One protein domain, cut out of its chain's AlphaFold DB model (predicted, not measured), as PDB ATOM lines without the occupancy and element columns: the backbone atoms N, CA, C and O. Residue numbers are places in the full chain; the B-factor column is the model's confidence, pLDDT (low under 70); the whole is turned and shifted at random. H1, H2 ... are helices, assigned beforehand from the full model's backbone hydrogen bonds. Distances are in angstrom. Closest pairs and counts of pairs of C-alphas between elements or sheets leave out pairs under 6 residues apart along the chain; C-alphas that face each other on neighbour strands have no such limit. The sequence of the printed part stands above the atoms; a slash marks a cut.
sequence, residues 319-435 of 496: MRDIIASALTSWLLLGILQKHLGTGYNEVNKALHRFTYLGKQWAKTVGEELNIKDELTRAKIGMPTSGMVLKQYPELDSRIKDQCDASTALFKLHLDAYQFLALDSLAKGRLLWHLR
ATOM      1  N   MET A 319      36.910  44.457 -53.841       81.44
ATOM      2  CA  MET A 319      36.815  45.496 -52.798       81.44
ATOM      3  C   MET A 319      35.484  46.253 -52.831       81.44
ATOM      4  O   MET A 319      34.884  46.499 -51.784       81.44
ATOM      5  N   ARG A 320      34.997  46.590 -54.029       79.12
ATOM      6  CA  ARG A 320      33.722  47.289 -54.233       79.12
ATOM      7  C   ARG A 320      32.539  46.508 -53.653       79.12
ATOM      8  O   ARG A 320      31.685  47.086 -52.984       79.12
ATOM      9  N   ASP A 321      32.492  45.201 -53.883       79.19
ATOM     10  CA  ASP A 321      31.390  44.362 -53.406       79.19
ATOM     11  C   ASP A 321      31.497  44.134 -51.879       79.19
ATOM     12  O   ASP A 321      30.498  44.085 -51.154       79.19
ATOM     13  N   ILE A 322      32.723  44.085 -51.353       78.00
ATOM     14  CA  ILE A 322      32.978  43.853 -49.927       78.00
ATOM     15  C   ILE A 322      32.650  45.061 -49.066       78.00
ATOM     16  O   ILE A 322      31.953  44.913 -48.062       78.00
ATOM     17  N   ILE A 323      33.131  46.251 -49.433       78.62
ATOM     18  CA  ILE A 323      32.889  47.459 -48.637       78.62
ATOM     19  C   ILE A 323      31.373  47.711 -48.541       78.62
ATOM     20  O   ILE A 323      30.877  48.037 -47.463       78.62
ATOM     21  N   ALA A 324      30.616  47.465 -49.618       78.38
ATOM     22  CA  ALA A 324      29.152  47.535 -49.609       78.38
ATOM     23  C   ALA A 324      28.524  46.573 -48.583       78.38
ATOM     24  O   ALA A 324      27.680  46.968 -47.772       78.38
ATOM     25  N   SER A 325      28.964  45.313 -48.604       79.94
ATOM     26  CA  SER A 325      28.454  44.235 -47.748       79.94
ATOM     27  C   SER A 325      28.790  44.461 -46.269       79.94
ATOM     28  O   SER A 325      27.933  44.287 -45.396       79.94
ATOM     29  N   ALA A 326      30.008  44.925 -45.979       79.94
ATOM     30  CA  ALA A 326      30.459  45.258 -44.631       79.94
ATOM     31  C   ALA A 326      29.684  46.451 -44.053       79.94
ATOM     32  O   ALA A 326      29.133  46.349 -42.955       79.94
ATOM     33  N   LEU A 327      29.559  47.546 -44.815       80.31
ATOM     34  CA  LEU A 327      28.775  48.714 -44.405       80.31
ATOM     35  C   LEU A 327      27.310  48.346 -44.160       80.31
ATOM     36  O   LEU A 327      26.743  48.733 -43.139       80.31
ATOM     37  N   THR A 328      26.713  47.549 -45.050       82.38
ATOM     38  CA  THR A 328      25.339  47.051 -44.886       82.38
ATOM     39  C   THR A 328      25.200  46.230 -43.606       82.38
ATOM     40  O   THR A 328      24.271  46.450 -42.831       82.38
ATOM     41  N   SER A 329      26.146  45.331 -43.334       81.56
ATOM     42  CA  SER A 329      26.141  44.510 -42.119       81.56
ATOM     43  C   SER A 329      26.244  45.364 -40.851       81.56
ATOM     44  O   SER A 329      25.462  45.179 -39.921       81.56
ATOM     45  N   TRP A 330      27.145  46.349 -40.816       84.56
ATOM     46  CA  TRP A 330      27.272  47.262 -39.675       84.56
ATOM     47  C   TRP A 330      26.030  48.122 -39.459       84.56
ATOM     48  O   TRP A 330      25.660  48.372 -38.313       84.56
ATOM     49  N   LEU A 331      25.373  48.544 -40.543       85.50
ATOM     50  CA  LEU A 331      24.125  49.302 -40.490       85.50
ATOM     51  C   LEU A 331      22.954  48.464 -39.972       85.50
ATOM     52  O   LEU A 331      22.177  48.952 -39.154       85.50
ATOM     53  N   LEU A 332      22.830  47.212 -40.423       81.81
ATOM     54  CA  LEU A 332      21.789  46.283 -39.967       81.81
ATOM     55  C   LEU A 332      21.964  45.883 -38.498       81.81
ATOM     56  O   LEU A 332      20.983  45.610 -37.817       81.81
ATOM     57  N   LEU A 333      23.203  45.861 -38.006       84.12
ATOM     58  CA  LEU A 333      23.516  45.596 -36.600       84.12
ATOM     59  C   LEU A 333      23.463  46.860 -35.724       84.12
ATOM     60  O   LEU A 333      23.704  46.778 -34.522       84.12
ATOM     61  N   GLY A 334      23.201  48.038 -36.303       86.56
ATOM     62  CA  GLY A 334      23.213  49.317 -35.585       86.56
ATOM     63  C   GLY A 334      24.599  49.770 -35.104       86.56
ATOM     64  O   GLY A 334      24.701  50.770 -34.393       86.56
ATOM     65  N   ILE A 335      25.669  49.054 -35.469       87.56
ATOM     66  CA  ILE A 335      27.046  49.315 -35.022       87.56
ATOM     67  C   ILE A 335      27.517  50.666 -35.550       87.56
ATOM     68  O   ILE A 335      28.040  51.480 -34.787       87.56
ATOM     69  N   LEU A 336      27.300  50.917 -36.844       83.75
ATOM     70  CA  LEU A 336      27.755  52.150 -37.480       83.75
ATOM     71  C   LEU A 336      27.009  53.363 -36.909       83.75
ATOM     72  O   LEU A 336      27.636  54.361 -36.566       83.75
ATOM     73  N   GLN A 337      25.689  53.258 -36.735       92.75
ATOM     74  CA  GLN A 337      24.860  54.320 -36.161       92.75
ATOM     75  C   GLN A 337      25.268  54.631 -34.719       92.75
ATOM     76  O   GLN A 337      25.433  55.799 -34.367       92.75
ATOM     77  N   LYS A 338      25.495  53.594 -33.902       90.50
ATOM     78  CA  LYS A 338      25.967  53.741 -32.520       90.50
ATOM     79  C   LYS A 338      27.319  54.449 -32.463       90.50
ATOM     80  O   LYS A 338      27.476  55.392 -31.696       90.50
ATOM     81  N   HIS A 339      28.279  54.018 -33.283       89.06
ATOM     82  CA  HIS A 339      29.618  54.610 -33.316       89.06
ATOM     83  C   HIS A 339      29.600  56.073 -33.782       89.06
ATOM     84  O   HIS A 339      30.344  56.905 -33.275       89.06
ATOM     85  N   LEU A 340      28.713  56.400 -34.724       92.06
ATOM     86  CA  LEU A 340      28.590  57.737 -35.302       92.06
ATOM     87  C   LEU A 340      27.570  58.630 -34.586       92.06
ATOM     88  O   LEU A 340      27.318  59.740 -35.056       92.06
ATOM     89  N   GLY A 341      26.980  58.182 -33.474       92.75
ATOM     90  CA  GLY A 341      26.005  58.954 -32.700       92.75
ATOM     91  C   GLY A 341      24.778  59.384 -33.511       92.75
ATOM     92  O   GLY A 341      24.323  60.518 -33.374       92.75
ATOM     93  N   THR A 342      24.280  58.524 -34.402       92.56
ATOM     94  CA  THR A 342      23.053  58.765 -35.181       92.56
ATOM     95  C   THR A 342      21.926  57.853 -34.707       92.56
ATOM     96  O   THR A 342      22.177  56.771 -34.178       92.56
ATOM     97  N   GLY A 343      20.670  58.240 -34.942       89.62
ATOM     98  CA  GLY A 343      19.532  57.360 -34.672       89.62
ATOM     99  C   GLY A 343      19.590  56.076 -35.510       89.62
ATOM    100  O   GLY A 343      20.080  56.085 -36.640       89.62
ATOM    101  N   TYR A 344      19.056  54.965 -34.989       83.44
ATOM    102  CA  TYR A 344      19.063  53.659 -35.672       83.44
ATOM    103  C   TYR A 344      18.433  53.717 -37.079       83.44
ATOM    104  O   TYR A 344      18.960  53.139 -38.033       83.44
ATOM    105  N   ASN A 345      17.356  54.499 -37.223       86.44
ATOM    106  CA  ASN A 345      16.640  54.709 -38.484       86.44
ATOM    107  C   ASN A 345      17.306  55.748 -39.412       86.44
ATOM    108  O   ASN A 345      16.925  55.864 -40.576       86.44
ATOM    109  N   GLU A 346      18.329  56.473 -38.948       90.88
ATOM    110  CA  GLU A 346      19.003  57.547 -39.692       90.88
ATOM    111  C   GLU A 346      20.173  57.025 -40.558       90.88
ATOM    112  O   GLU A 346      21.275  57.570 -40.544       90.88
ATOM    113  N   VAL A 347      19.958  55.959 -41.339       91.19
ATOM    114  CA  VAL A 347      21.039  55.281 -42.087       91.19
ATOM    115  C   VAL A 347      21.810  56.209 -43.032       91.19
ATOM    116  O   VAL A 347      23.037  56.163 -43.058       91.19
ATOM    117  N   ASN A 348      21.125  57.066 -43.797       92.94
ATOM    118  CA  ASN A 348      21.816  57.993 -44.701       92.94
ATOM    119  C   ASN A 348      22.688  58.982 -43.920       92.94
ATOM    120  O   ASN A 348      23.825  59.216 -44.299       92.94
ATOM    121  N   LYS A 349      22.214  59.485 -42.776       92.12
ATOM    122  CA  LYS A 349      22.996  60.381 -41.913       92.12
ATOM    123  C   LYS A 349      24.258  59.693 -41.386       92.12
ATOM    124  O   LYS A 349      25.325  60.303 -41.385       92.12
ATOM    125  N   ALA A 350      24.157  58.416 -41.004       89.50
ATOM    126  CA  ALA A 350      25.313  57.607 -40.617       89.50
ATOM    127  C   ALA A 350      26.313  57.462 -41.778       89.50
ATOM    128  O   ALA A 350      27.502  57.714 -41.604       89.50
ATOM    129  N   LEU A 351      25.842  57.131 -42.984       88.81
ATOM    130  CA  LEU A 351      26.693  56.999 -44.171       88.81
ATOM    131  C   LEU A 351      27.339  58.327 -44.608       88.81
ATOM    132  O   LEU A 351      28.507  58.339 -45.007       88.81
ATOM    133  N   HIS A 352      26.628  59.448 -44.490       91.56
ATOM    134  CA  HIS A 352      27.163  60.781 -44.779       91.56
ATOM    135  C   HIS A 352      28.283  61.120 -43.793       91.56
ATOM    136  O   HIS A 352      29.385  61.483 -44.207       91.56
ATOM    137  N   ARG A 353      28.050  60.906 -42.489       88.81
ATOM    138  CA  ARG A 353      29.064  61.131 -41.449       88.81
ATOM    139  C   ARG A 353      30.274  60.212 -41.621       88.81
ATOM    140  O   ARG A 353      31.401  60.679 -41.494       88.81
ATOM    141  N   PHE A 354      30.060  58.944 -41.977       86.69
ATOM    142  CA  PHE A 354      31.139  58.017 -42.321       86.69
ATOM    143  C   PHE A 354      31.973  58.533 -43.503       86.69
ATOM    144  O   PHE A 354      33.197  58.588 -43.418       86.69
ATOM    145  N   THR A 355      31.314  58.983 -44.578       85.69
ATOM    146  CA  THR A 355      31.987  59.552 -45.759       85.69
ATOM    147  C   THR A 355      32.808  60.790 -45.393       85.69
ATOM    148  O   THR A 355      33.948  60.930 -45.833       85.69
ATOM    149  N   TYR A 356      32.252  61.682 -44.569       88.19
ATOM    150  CA  TYR A 356      32.938  62.882 -44.091       88.19
ATOM    151  C   TYR A 356      34.198  62.544 -43.284       88.19
ATOM    152  O   TYR A 356      35.268  63.078 -43.575       88.19
ATOM    153  N   LEU A 357      34.095  61.620 -42.323       83.50
ATOM    154  CA  LEU A 357      35.242  61.169 -41.530       83.50
ATOM    155  C   LEU A 357      36.305  60.495 -42.401       83.50
ATOM    156  O   LEU A 357      37.489  60.752 -42.213       83.50
ATOM    157  N   GLY A 358      35.898  59.703 -43.398       79.56
ATOM    158  CA  GLY A 358      36.818  59.121 -44.377       79.56
ATOM    159  C   GLY A 358      37.583  60.184 -45.172       79.56
ATOM    160  O   GLY A 358      38.798  60.083 -45.317       79.56
ATOM    161  N   LYS A 359      36.901  61.247 -45.625       81.94
ATOM    162  CA  LYS A 359      37.540  62.387 -46.308       81.94
ATOM    163  C   LYS A 359      38.512  63.140 -45.398       81.94
ATOM    164  O   LYS A 359      39.588  63.526 -45.847       81.94
ATOM    165  N   GLN A 360      38.151  63.349 -44.129       82.44
ATOM    166  CA  GLN A 360      39.052  63.967 -43.154       82.44
ATOM    167  C   GLN A 360      40.286  63.102 -42.913       82.44
ATOM    168  O   GLN A 360      41.398  63.615 -42.995       82.44
ATOM    169  N   TRP A 361      40.094  61.805 -42.666       84.69
ATOM    170  CA  TRP A 361      41.189  60.865 -42.467       84.69
ATOM    171  C   TRP A 361      42.140  60.852 -43.670       84.69
ATOM    172  O   TRP A 361      43.337  61.045 -43.476       84.69
ATOM    173  N   ALA A 362      41.623  60.745 -44.899       74.00
ATOM    174  CA  ALA A 362      42.445  60.791 -46.111       74.00
ATOM    175  C   ALA A 362      43.320  62.054 -46.143       74.00
ATOM    176  O   ALA A 362      44.542  61.963 -46.235       74.00
ATOM    177  N   LYS A 363      42.718  63.226 -45.896       80.31
ATOM    178  CA  LYS A 363      43.457  64.491 -45.802       80.31
ATOM    179  C   LYS A 363      44.545  64.463 -44.719       80.31
ATOM    180  O   LYS A 363      45.615  65.025 -44.933       80.31
ATOM    181  N   THR A 364      44.294  63.837 -43.563       80.38
ATOM    182  CA  THR A 364      45.298  63.742 -42.483       80.38
ATOM    183  C   THR A 364      46.506  62.884 -42.846       80.38
ATOM    184  O   THR A 364      47.598  63.168 -42.363       80.38
ATOM    185  N   VAL A 365      46.339  61.881 -43.711       77.06
ATOM    186  CA  VAL A 365      47.439  61.021 -44.180       77.06
ATOM    187  C   VAL A 365      48.072  61.519 -45.483       77.06
ATOM    188  O   VAL A 365      48.907  60.830 -46.055       77.06
ATOM    189  N   GLY A 366      47.713  62.727 -45.938       79.19
ATOM    190  CA  GLY A 366      48.239  63.314 -47.174       79.19
ATOM    191  C   GLY A 366      47.618  62.750 -48.455       79.19
ATOM    192  O   GLY A 366      48.158  62.979 -49.531       79.19
ATOM    193  N   GLU A 367      46.489  62.053 -48.343       78.62
ATOM    194  CA  GLU A 367      45.771  61.425 -49.451       78.62
ATOM    195  C   GLU A 367      44.470  62.181 -49.775       78.62
ATOM    196  O   GLU A 367      43.959  62.984 -48.986       78.62
ATOM    197  N   GLU A 368      43.881  61.896 -50.935       74.81
ATOM    198  CA  GLU A 368      42.563  62.402 -51.322       74.81
ATOM    199  C   GLU A 368      41.577  61.241 -51.474       74.81
ATOM    200  O   GLU A 368      41.837  60.286 -52.193       74.81
ATOM    201  N   LEU A 369      40.416  61.321 -50.813       72.38
ATOM    202  CA  LEU A 369      39.344  60.342 -50.996       72.38
ATOM    203  C   LEU A 369      38.314  60.878 -51.994       72.38
ATOM    204  O   LEU A 369      37.412  61.647 -51.634       72.38
ATOM    205  N   ASN A 370      38.421  60.429 -53.244       71.12
ATOM    206  CA  ASN A 370      37.594  60.882 -54.364       71.12
ATOM    207  C   ASN A 370      36.183  60.255 -54.390       71.12
ATOM    208  O   ASN A 370      35.760  59.609 -55.348       71.12
ATOM    209  N   ILE A 371      35.401  60.493 -53.335       73.31
ATOM    210  CA  ILE A 371      33.966  60.178 -53.294       73.31
ATOM    211  C   ILE A 371      33.187  61.436 -53.710       73.31
ATOM    212  O   ILE A 371      32.982  62.345 -52.894       73.31
ATOM    213  N   LYS A 372      32.782  61.494 -54.993       66.25
ATOM    214  CA  LYS A 372      32.113  62.662 -55.608       66.25
ATOM    215  C   LYS A 372      30.873  63.126 -54.842       66.25
ATOM    216  O   LYS A 372      30.725  64.322 -54.619       66.25
ATOM    217  N   ASP A 373      30.057  62.193 -54.360       75.19
ATOM    218  CA  ASP A 373      28.914  62.510 -53.502       75.19
ATOM    219  C   ASP A 373      28.773  61.499 -52.366       75.19
ATOM    220  O   ASP A 373      29.191  60.349 -52.494       75.19
ATOM    221  N   GLU A 374      28.144  61.931 -51.277       82.56
ATOM    222  CA  GLU A 374      27.984  61.186 -50.025       82.56
ATOM    223  C   GLU A 374      27.415  59.775 -50.253       82.56
ATOM    224  O   GLU A 374      26.602  59.556 -51.161       82.56
ATOM    225  N   LEU A 375      27.876  58.802 -49.455       84.81
ATOM    226  CA  LEU A 375      27.326  57.447 -49.478       84.81
ATOM    227  C   LEU A 375      25.873  57.478 -49.005       84.81
ATOM    228  O   LEU A 375      25.562  58.055 -47.974       84.81
ATOM    229  N   THR A 376      24.984  56.805 -49.724       89.06
ATOM    230  CA  THR A 376      23.565  56.677 -49.364       89.06
ATOM    231  C   THR A 376      23.165  55.210 -49.377       89.06
ATOM    232  O   THR A 376      23.869  54.387 -49.966       89.06
ATOM    233  N   ARG A 377      22.008  54.871 -48.787       87.94
ATOM    234  CA  ARG A 377      21.421  53.519 -48.877       87.94
ATOM    235  C   ARG A 377      21.430  52.987 -50.310       87.94
ATOM    236  O   ARG A 377      21.909  51.886 -50.548       87.94
ATOM    237  N   ALA A 378      20.971  53.805 -51.257       85.31
ATOM    238  CA  ALA A 378      20.907  53.436 -52.666       85.31
ATOM    239  C   ALA A 378      22.294  53.132 -53.259       85.31
ATOM    240  O   ALA A 378      22.444  52.157 -53.989       85.31
ATOM    241  N   LYS A 379      23.318  53.925 -52.913       82.12
ATOM    242  CA  LYS A 379      24.687  53.768 -53.438       82.12
ATOM    243  C   LYS A 379      25.438  52.552 -52.910       82.12
ATOM    244  O   LYS A 379      26.374  52.111 -53.566       82.12
ATOM    245  N   ILE A 380      25.060  52.047 -51.737       81.12
ATOM    246  CA  ILE A 380      25.585  50.785 -51.201       81.12
ATOM    247  C   ILE A 380      24.669  49.594 -51.515       81.12
ATOM    248  O   ILE A 380      24.871  48.511 -50.981       81.12
ATOM    249  N   GLY A 381      23.632  49.786 -52.340       79.00
ATOM    250  CA  GLY A 381      22.713  48.722 -52.746       79.00
ATOM    251  C   GLY A 381      21.709  48.277 -51.675       79.00
ATOM    252  O   GLY A 381      21.068  47.242 -51.854       79.00
ATOM    253  N   MET A 382      21.528  49.032 -50.585       80.81
ATOM    254  CA  MET A 382      20.493  48.738 -49.587       80.81
ATOM    255  C   MET A 382      19.098  49.132 -50.105       80.81
ATOM    256  O   MET A 382      18.936  50.237 -50.633       80.81
ATOM    257  N   PRO A 383      18.066  48.288 -49.916       74.56
ATOM    258  CA  PRO A 383      16.695  48.616 -50.306       74.56
ATOM    259  C   PRO A 383      16.119  49.787 -49.494       74.56
ATOM    260  O   PRO A 383      16.431  49.979 -48.313       74.56
ATOM    261  N   THR A 384      15.215  50.544 -50.114       72.88
ATOM    262  CA  THR A 384      14.305  51.462 -49.412       72.88
ATOM    263  C   THR A 384      13.244  50.625 -48.678       72.88
ATOM    264  O   THR A 384      12.859  49.566 -49.175       72.88
ATOM    265  N   SER A 385      12.819  51.028 -47.470       61.69
ATOM    266  CA  SER A 385      11.984  50.191 -46.585       61.69
ATOM    267  C   SER A 385      10.775  49.583 -47.304       61.69
ATOM    268  O   SER A 385      10.051  50.304 -47.985       61.69
ATOM    269  N   GLY A 386      10.548  48.281 -47.114       56.28
ATOM    270  CA  GLY A 386       9.440  47.540 -47.729       56.28
ATOM    271  C   GLY A 386       9.823  46.720 -48.965       56.28
ATOM    272  O   GLY A 386       9.031  45.887 -49.393       56.28
ATOM    273  N   MET A 387      11.035  46.880 -49.512       48.72
ATOM    274  CA  MET A 387      11.549  45.991 -50.559       48.72
ATOM    275  C   MET A 387      12.428  44.885 -49.966       48.72
ATOM    276  O   MET A 387      13.284  45.147 -49.118       48.72
ATOM    277  N   VAL A 388      12.229  43.652 -50.445       54.62
ATOM    278  CA  VAL A 388      13.139  42.520 -50.214       54.62
ATOM    279  C   VAL A 388      14.558  42.988 -50.541       54.62
ATOM    280  O   VAL A 388      14.765  43.606 -51.589       54.62
ATOM    281  N   LEU A 389      15.516  42.746 -49.635       49.41
ATOM    282  CA  LEU A 389      16.940  42.986 -49.886       49.41
ATOM    283  C   LEU A 389      17.266  42.503 -51.299       49.41
ATOM    284  O   LEU A 389      17.104  41.316 -51.594       49.41
ATOM    285  N   LYS A 390      17.698  43.425 -52.179       50.38
ATOM    286  CA  LYS A 390      18.385  43.029 -53.413       50.38
ATOM    287  C   LYS A 390      19.415  42.001 -52.982       50.38
ATOM    288  O   LYS A 390      20.129  42.257 -52.014       50.38
ATOM    289  N   GLN A 391      19.422  40.849 -53.649       55.78
ATOM    290  CA  GLN A 391      20.042  39.642 -53.109       55.78
ATOM    291  C   GLN A 391      21.517  39.813 -52.740       55.78
ATOM    292  O   GLN A 391      21.996  38.960 -52.014       55.78
ATOM    293  N   TYR A 392      22.202  40.888 -53.162       54.09
ATOM    294  CA  TYR A 392      23.539  41.265 -52.711       54.09
ATOM    295  C   TYR A 392      23.787  42.791 -52.864       54.09
ATOM    296  O   TYR A 392      23.521  43.323 -53.947       54.09
ATOM    297  N   PRO A 393      24.269  43.520 -51.835       58.03
ATOM    298  CA  PRO A 393      24.634  44.939 -51.943       58.03
ATOM    299  C   PRO A 393      25.938  45.143 -52.740       58.03
ATOM    300  O   PRO A 393      26.915  44.427 -52.537       58.03
ATOM    301  N   GLU A 394      25.984  46.151 -53.616       46.34
ATOM    302  CA  GLU A 394      27.168  46.524 -54.409       46.34
ATOM    303  C   GLU A 394      27.389  48.038 -54.344       46.34
ATOM    304  O   GLU A 394      26.425  48.805 -54.414       46.34
ATOM    305  N   LEU A 395      28.647  48.478 -54.223       38.97
ATOM    306  CA  LEU A 395      28.989  49.899 -54.316       38.97
ATOM    307  C   LEU A 395      28.931  50.385 -55.768       38.97
ATOM    308  O   LEU A 395      29.310  49.676 -56.702       38.97
ATOM    309  N   ASP A 396      28.518  51.640 -55.937       48.47
ATOM    310  CA  ASP A 396      28.607  52.375 -57.200       48.47
ATOM    311  C   ASP A 396      30.050  52.375 -57.753       48.47
ATOM    312  O   ASP A 396      31.020  52.567 -57.018       48.47
ATOM    313  N   SER A 397      30.199  52.175 -59.067       46.44
ATOM    314  CA  SER A 397      31.491  52.052 -59.760       46.44
ATOM    315  C   SER A 397      32.343  53.330 -59.768       46.44
ATOM    316  O   SER A 397      33.483  53.302 -60.228       46.44
ATOM    317  N   ARG A 398      31.822  54.456 -59.268       46.75
ATOM    318  CA  ARG A 398      32.492  55.768 -59.265       46.75
ATOM    319  C   ARG A 398      33.480  56.001 -58.111       46.75
ATOM    320  O   ARG A 398      33.999  57.110 -58.010       46.75
ATOM    321  N   ILE A 399      33.758  55.005 -57.266       41.94
ATOM    322  CA  ILE A 399      34.693  55.112 -56.130       41.94
ATOM    323  C   ILE A 399      36.012  54.400 -56.484       41.94
ATOM    324  O   ILE A 399      36.006  53.206 -56.779       41.94
ATOM    325  N   LYS A 400      37.138  55.124 -56.463       42.16
ATOM    326  CA  LYS A 400      38.502  54.608 -56.701       42.16
ATOM    327  C   LYS A 400      39.412  55.080 -55.552       42.16
ATOM    328  O   LYS A 400      39.245  56.230 -55.172       42.16
ATOM    329  N   ASP A 401      40.260  54.201 -54.985       43.16
ATOM    330  CA  ASP A 401      41.643  54.459 -54.485       43.16
ATOM    331  C   ASP A 401      42.260  53.267 -53.685       43.16
ATOM    332  O   ASP A 401      41.651  52.199 -53.616       43.16
ATOM    333  N   GLN A 402      43.522  53.418 -53.234       41.31
ATOM    334  CA  GLN A 402      44.698  52.506 -53.302       41.31
ATOM    335  C   GLN A 402      44.977  51.547 -52.108       41.31
ATOM    336  O   GLN A 402      44.434  51.728 -51.022       41.31
ATOM    337  N   CYS A 403      45.899  50.564 -52.265       41.31
ATOM    338  CA  CYS A 403      46.549  49.863 -51.129       41.31
ATOM    339  C   CYS A 403      47.850  49.089 -51.486       41.31
ATOM    340  O   CYS A 403      47.852  48.297 -52.431       41.31
ATOM    341  N   ASP A 404      48.919  49.245 -50.682       42.38
ATOM    342  CA  ASP A 404      50.229  48.556 -50.806       42.38
ATOM    343  C   ASP A 404      50.584  47.592 -49.640       42.38
ATOM    344  O   ASP A 404      51.645  46.975 -49.637       42.38
ATOM    345  N   ALA A 405      49.674  47.329 -48.694       43.22
ATOM    346  CA  ALA A 405      49.840  46.281 -47.663       43.22
ATOM    347  C   ALA A 405      49.155  44.940 -48.048       43.22
ATOM    348  O   ALA A 405      48.718  44.155 -47.206       43.22
ATOM    349  N   SER A 406      48.999  44.698 -49.352       53.31
ATOM    350  CA  SER A 406      47.818  44.035 -49.914       53.31
ATOM    351  C   SER A 406      47.747  42.515 -49.751       53.31
ATOM    352  O   SER A 406      46.669  42.006 -49.489       53.31
ATOM    353  N   THR A 407      48.836  41.751 -49.872       51.44
ATOM    354  CA  THR A 407      48.696  40.291 -50.082       51.44
ATOM    355  C   THR A 407      48.296  39.508 -48.826       51.44
ATOM    356  O   THR A 407      47.376  38.691 -48.877       51.44
ATOM    357  N   ALA A 408      48.951  39.750 -47.685       51.41
ATOM    358  CA  ALA A 408      48.620  39.060 -46.434       51.41
ATOM    359  C   ALA A 408      47.260  39.516 -45.883       51.41
ATOM    360  O   ALA A 408      46.440  38.683 -45.493       51.41
ATOM    361  N   LEU A 409      46.998  40.828 -45.932       55.16
ATOM    362  CA  LEU A 409      45.710  41.397 -45.544       55.16
ATOM    363  C   LEU A 409      44.585  40.882 -46.439       55.16
ATOM    364  O   LEU A 409      43.540  40.508 -45.924       55.16
ATOM    365  N   PHE A 410      44.796  40.789 -47.755       64.25
ATOM    366  CA  PHE A 410      43.769  40.308 -48.677       64.25
ATOM    367  C   PHE A 410      43.519  38.798 -48.552       64.25
ATOM    368  O   PHE A 410      42.384  38.365 -48.712       64.25
ATOM    369  N   LYS A 411      44.520  37.979 -48.195       63.31
ATOM    370  CA  LYS A 411      44.277  36.559 -47.880       63.31
ATOM    371  C   LYS A 411      43.438  36.394 -46.611       63.31
ATOM    372  O   LYS A 411      42.395  35.752 -46.669       63.31
ATOM    373  N   LEU A 412      43.854  37.021 -45.505       62.59
ATOM    374  CA  LEU A 412      43.080  37.043 -44.255       62.59
ATOM    375  C   LEU A 412      41.649  37.544 -44.505       62.59
ATOM    376  O   LEU A 412      40.684  37.077 -43.909       62.59
ATOM    377  N   HIS A 413      41.524  38.489 -45.426       67.25
ATOM    378  CA  HIS A 413      40.264  39.056 -45.849       67.25
ATOM    379  C   HIS A 413      39.391  38.099 -46.670       67.25
ATOM    380  O   HIS A 413      38.196  38.035 -46.402       67.25
ATOM    381  N   LEU A 414      39.940  37.345 -47.630       68.56
ATOM    382  CA  LEU A 414      39.185  36.307 -48.344       68.56
ATOM    383  C   LEU A 414      38.691  35.223 -47.378       68.56
ATOM    384  O   LEU A 414      37.532  34.819 -47.465       68.56
ATOM    385  N   ASP A 415      39.528  34.822 -46.419       67.62
ATOM    386  CA  ASP A 415      39.164  33.849 -45.386       67.62
ATOM    387  C   ASP A 415      38.019  34.395 -44.500       67.62
ATOM    388  O   ASP A 415      37.010  33.718 -44.278       67.62
ATOM    389  N   ALA A 416      38.114  35.658 -44.063       70.44
ATOM    390  CA  ALA A 416      37.054  36.333 -43.311       70.44
ATOM    391  C   ALA A 416      35.763  36.496 -44.132       70.44
ATOM    392  O   ALA A 416      34.667  36.319 -43.601       70.44
ATOM    393  N   TYR A 417      35.870  36.800 -45.426       72.06
ATOM    394  CA  TYR A 417      34.725  36.913 -46.326       72.06
ATOM    395  C   TYR A 417      34.005  35.575 -46.475       72.06
ATOM    396  O   TYR A 417      32.784  35.523 -46.347       72.06
ATOM    397  N   GLN A 418      34.746  34.486 -46.705       74.06
ATOM    398  CA  GLN A 418      34.173  33.146 -46.795       74.06
ATOM    399  C   GLN A 418      33.455  32.779 -45.492       74.06
ATOM    400  O   GLN A 418      32.323  32.300 -45.537       74.06
ATOM    401  N   PHE A 419      34.060  33.070 -44.337       76.88
ATOM    402  CA  PHE A 419      33.421  32.866 -43.037       76.88
ATOM    403  C   PHE A 419      32.108  33.655 -42.901       76.88
ATOM    404  O   PHE A 419      31.075  33.077 -42.569       76.88
ATOM    405  N   LEU A 420      32.117  34.957 -43.207       73.81
ATOM    406  CA  LEU A 420      30.929  35.814 -43.113       73.81
ATOM    407  C   LEU A 420      29.833  35.415 -44.110       73.81
ATOM    408  O   LEU A 420      28.645  35.498 -43.783       73.81
ATOM    409  N   ALA A 421      30.218  34.953 -45.301       72.19
ATOM    410  CA  ALA A 421      29.304  34.421 -46.302       72.19
ATOM    411  C   ALA A 421      28.610  33.149 -45.802       72.19
ATOM    412  O   ALA A 421      27.385  33.055 -45.883       72.19
ATOM    413  N   LEU A 422      29.369  32.212 -45.224       75.31
ATOM    414  CA  LEU A 422      28.834  30.981 -44.640       75.31
ATOM    415  C   LEU A 422      27.932  31.263 -43.428       75.31
ATOM    416  O   LEU A 422      26.838  30.707 -43.349       75.31
ATOM    417  N   ASP A 423      28.337  32.160 -42.524       77.44
ATOM    418  CA  ASP A 423      27.532  32.574 -41.364       77.44
ATOM    419  C   ASP A 423      26.223  33.263 -41.786       77.44
ATOM    420  O   ASP A 423      25.150  32.976 -41.253       77.44
ATOM    421  N   SER A 424      26.284  34.143 -42.788       71.00
ATOM    422  CA  SER A 424      25.090  34.812 -43.311       71.00
ATOM    423  C   SER A 424      24.149  33.821 -43.984       71.00
ATOM    424  O   SER A 424      22.949  33.863 -43.717       71.00
ATOM    425  N   LEU A 425      24.682  32.888 -44.780       74.56
ATOM    426  CA  LEU A 425      23.897  31.823 -45.396       74.56
ATOM    427  C   LEU A 425      23.212  30.949 -44.336       74.56
ATOM    428  O   LEU A 425      22.014  30.696 -44.446       74.56
ATOM    429  N   ALA A 426      23.930  30.566 -43.274       75.38
ATOM    430  CA  ALA A 426      23.372  29.819 -42.143       75.38
ATOM    431  C   ALA A 426      22.235  30.578 -41.430       75.38
ATOM    432  O   ALA A 426      21.319  29.964 -40.890       75.38
ATOM    433  N   LYS A 427      22.256  31.917 -41.473       76.19
ATOM    434  CA  LYS A 427      21.210  32.807 -40.936       76.19
ATOM    435  C   LYS A 427      20.106  33.149 -41.947       76.19
ATOM    436  O   LYS A 427      19.296  34.034 -41.669       76.19
ATOM    437  N   GLY A 428      20.088  32.519 -43.125       75.62
ATOM    438  CA  GLY A 428      19.129  32.816 -44.196       75.62
ATOM    439  C   GLY A 428      19.312  34.203 -44.827       75.62
ATOM    440  O   GLY A 428      18.375  34.757 -45.396       75.62
ATOM    441  N   ARG A 429      20.506  34.795 -44.704       72.44
ATOM    442  CA  ARG A 429      20.853  36.120 -45.231       72.44
ATOM    443  C   ARG A 429      21.739  35.976 -46.463       72.44
ATOM    444  O   ARG A 429      22.881  35.528 -46.377       72.44
ATOM    445  N   LEU A 430      21.246  36.434 -47.604       71.94
ATOM    446  CA  LEU A 430      22.031  36.551 -48.830       71.94
ATOM    447  C   LEU A 430      22.687  37.936 -48.831       71.94
ATOM    448  O   LEU A 430      22.088  38.913 -49.255       71.94
ATOM    449  N   LEU A 431      23.861  38.051 -48.209       66.69
ATOM    450  CA  LEU A 431      24.578  39.332 -48.082       66.69
ATOM    451  C   LEU A 431      25.920  39.349 -48.815       66.69
ATOM    452  O   LEU A 431      26.440  40.423 -49.083       66.69
ATOM    453  N   TRP A 432      26.469  38.182 -49.152       74.69
ATOM    454  CA  TRP A 432      27.846  38.046 -49.620       74.69
ATOM    455  C   TRP A 432      27.874  37.320 -50.967       74.69
ATOM    456  O   TRP A 432      27.781  36.094 -51.031       74.69
ATOM    457  N   HIS A 433      27.936  38.094 -52.053       78.88
ATOM    458  CA  HIS A 433      27.960  37.561 -53.413       78.88
ATOM    459  C   HIS A 433      29.367  37.131 -53.806       78.88
ATOM    460  O   HIS A 433      30.239  37.966 -54.047       78.88
ATOM    461  N   LEU A 434      29.570  35.830 -53.979       82.94
ATOM    462  CA  LEU A 434      30.805  35.337 -54.567       82.94
ATOM    463  C   LEU A 434      30.757  35.423 -56.087       82.94
ATOM    464  O   LEU A 434      30.065  34.659 -56.759       82.94
ATOM    465  N   ARG A 435      31.555  36.336 -56.636       88.88
ATOM    466  CA  ARG A 435      31.750  36.479 -58.081       88.88
ATOM    467  C   ARG A 435      33.045  35.810 -58.537       88.88
ATOM    468  O   ARG A 435      34.002  35.772 -57.765       88.88
TER     469      ARG A 435
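What this domain is: This is residues 319 to 435 of the 496 residues of the protein "Hypothetical protein" of Symbiodinium sp. KB8 (UniProt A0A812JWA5). The longest helix, H4, and the long H3 form two opposite sides of the model, with H1 between them, small H2 beside H3's first residues, and a 41-residue loop running from H3 to H4. The 117 printed residues hold H1, H2, H3 and H4 in that order, with no named strand; the class is all helix, though under half of the residues are in named elements. The whole is compact, radius of gyration of the C-alphas 14.7 A, spanning 42 by 36 by 25 A.

How they stand to each other: Start at H4, residues 406 to 426, which touches no helix but is near H1, residues 319 to 332. H3, residues 347 to 364, is apart from H4. H1 and H3 are close but not clearly touching, at a steep tilt of 51 degrees, opposite ways; their closest C-alphas, Leu 331 and Val 347, are 6.9 A apart. H2, residues 335 to 339, only just touches H3, with 3 pairs of C-alphas within 8 A, through residues 347 to 350 of H3 alone; the closest C-alphas are Gln 337 and Ala 350, 5.6 A. H2 touches H1 only at the corner, and only just, with 3 such pairs; the closest C-alphas are Trp 330 and Leu 336, 5.4 A. Every O i to N i+4 pair is within hydrogen-bond range in H2, H3 and H4; in H1, 9 of 10.

Where its parts are: Find C-alpha 319 at (36.815, 45.496, -52.798), where H1 begins its 19.8 A. H3 runs 25.7 A; H4 runs 29.3 A to C-alpha 426 at (23.372, 29.819, -42.143).

The domain as a whole: The printed part has no cut; the link H3 to H4 is long. Residues 403 to 409, of which 406 to 409 belong to H4, stand free. Look for pLDDT under 70 at residues 372, 385 to 415 and 431.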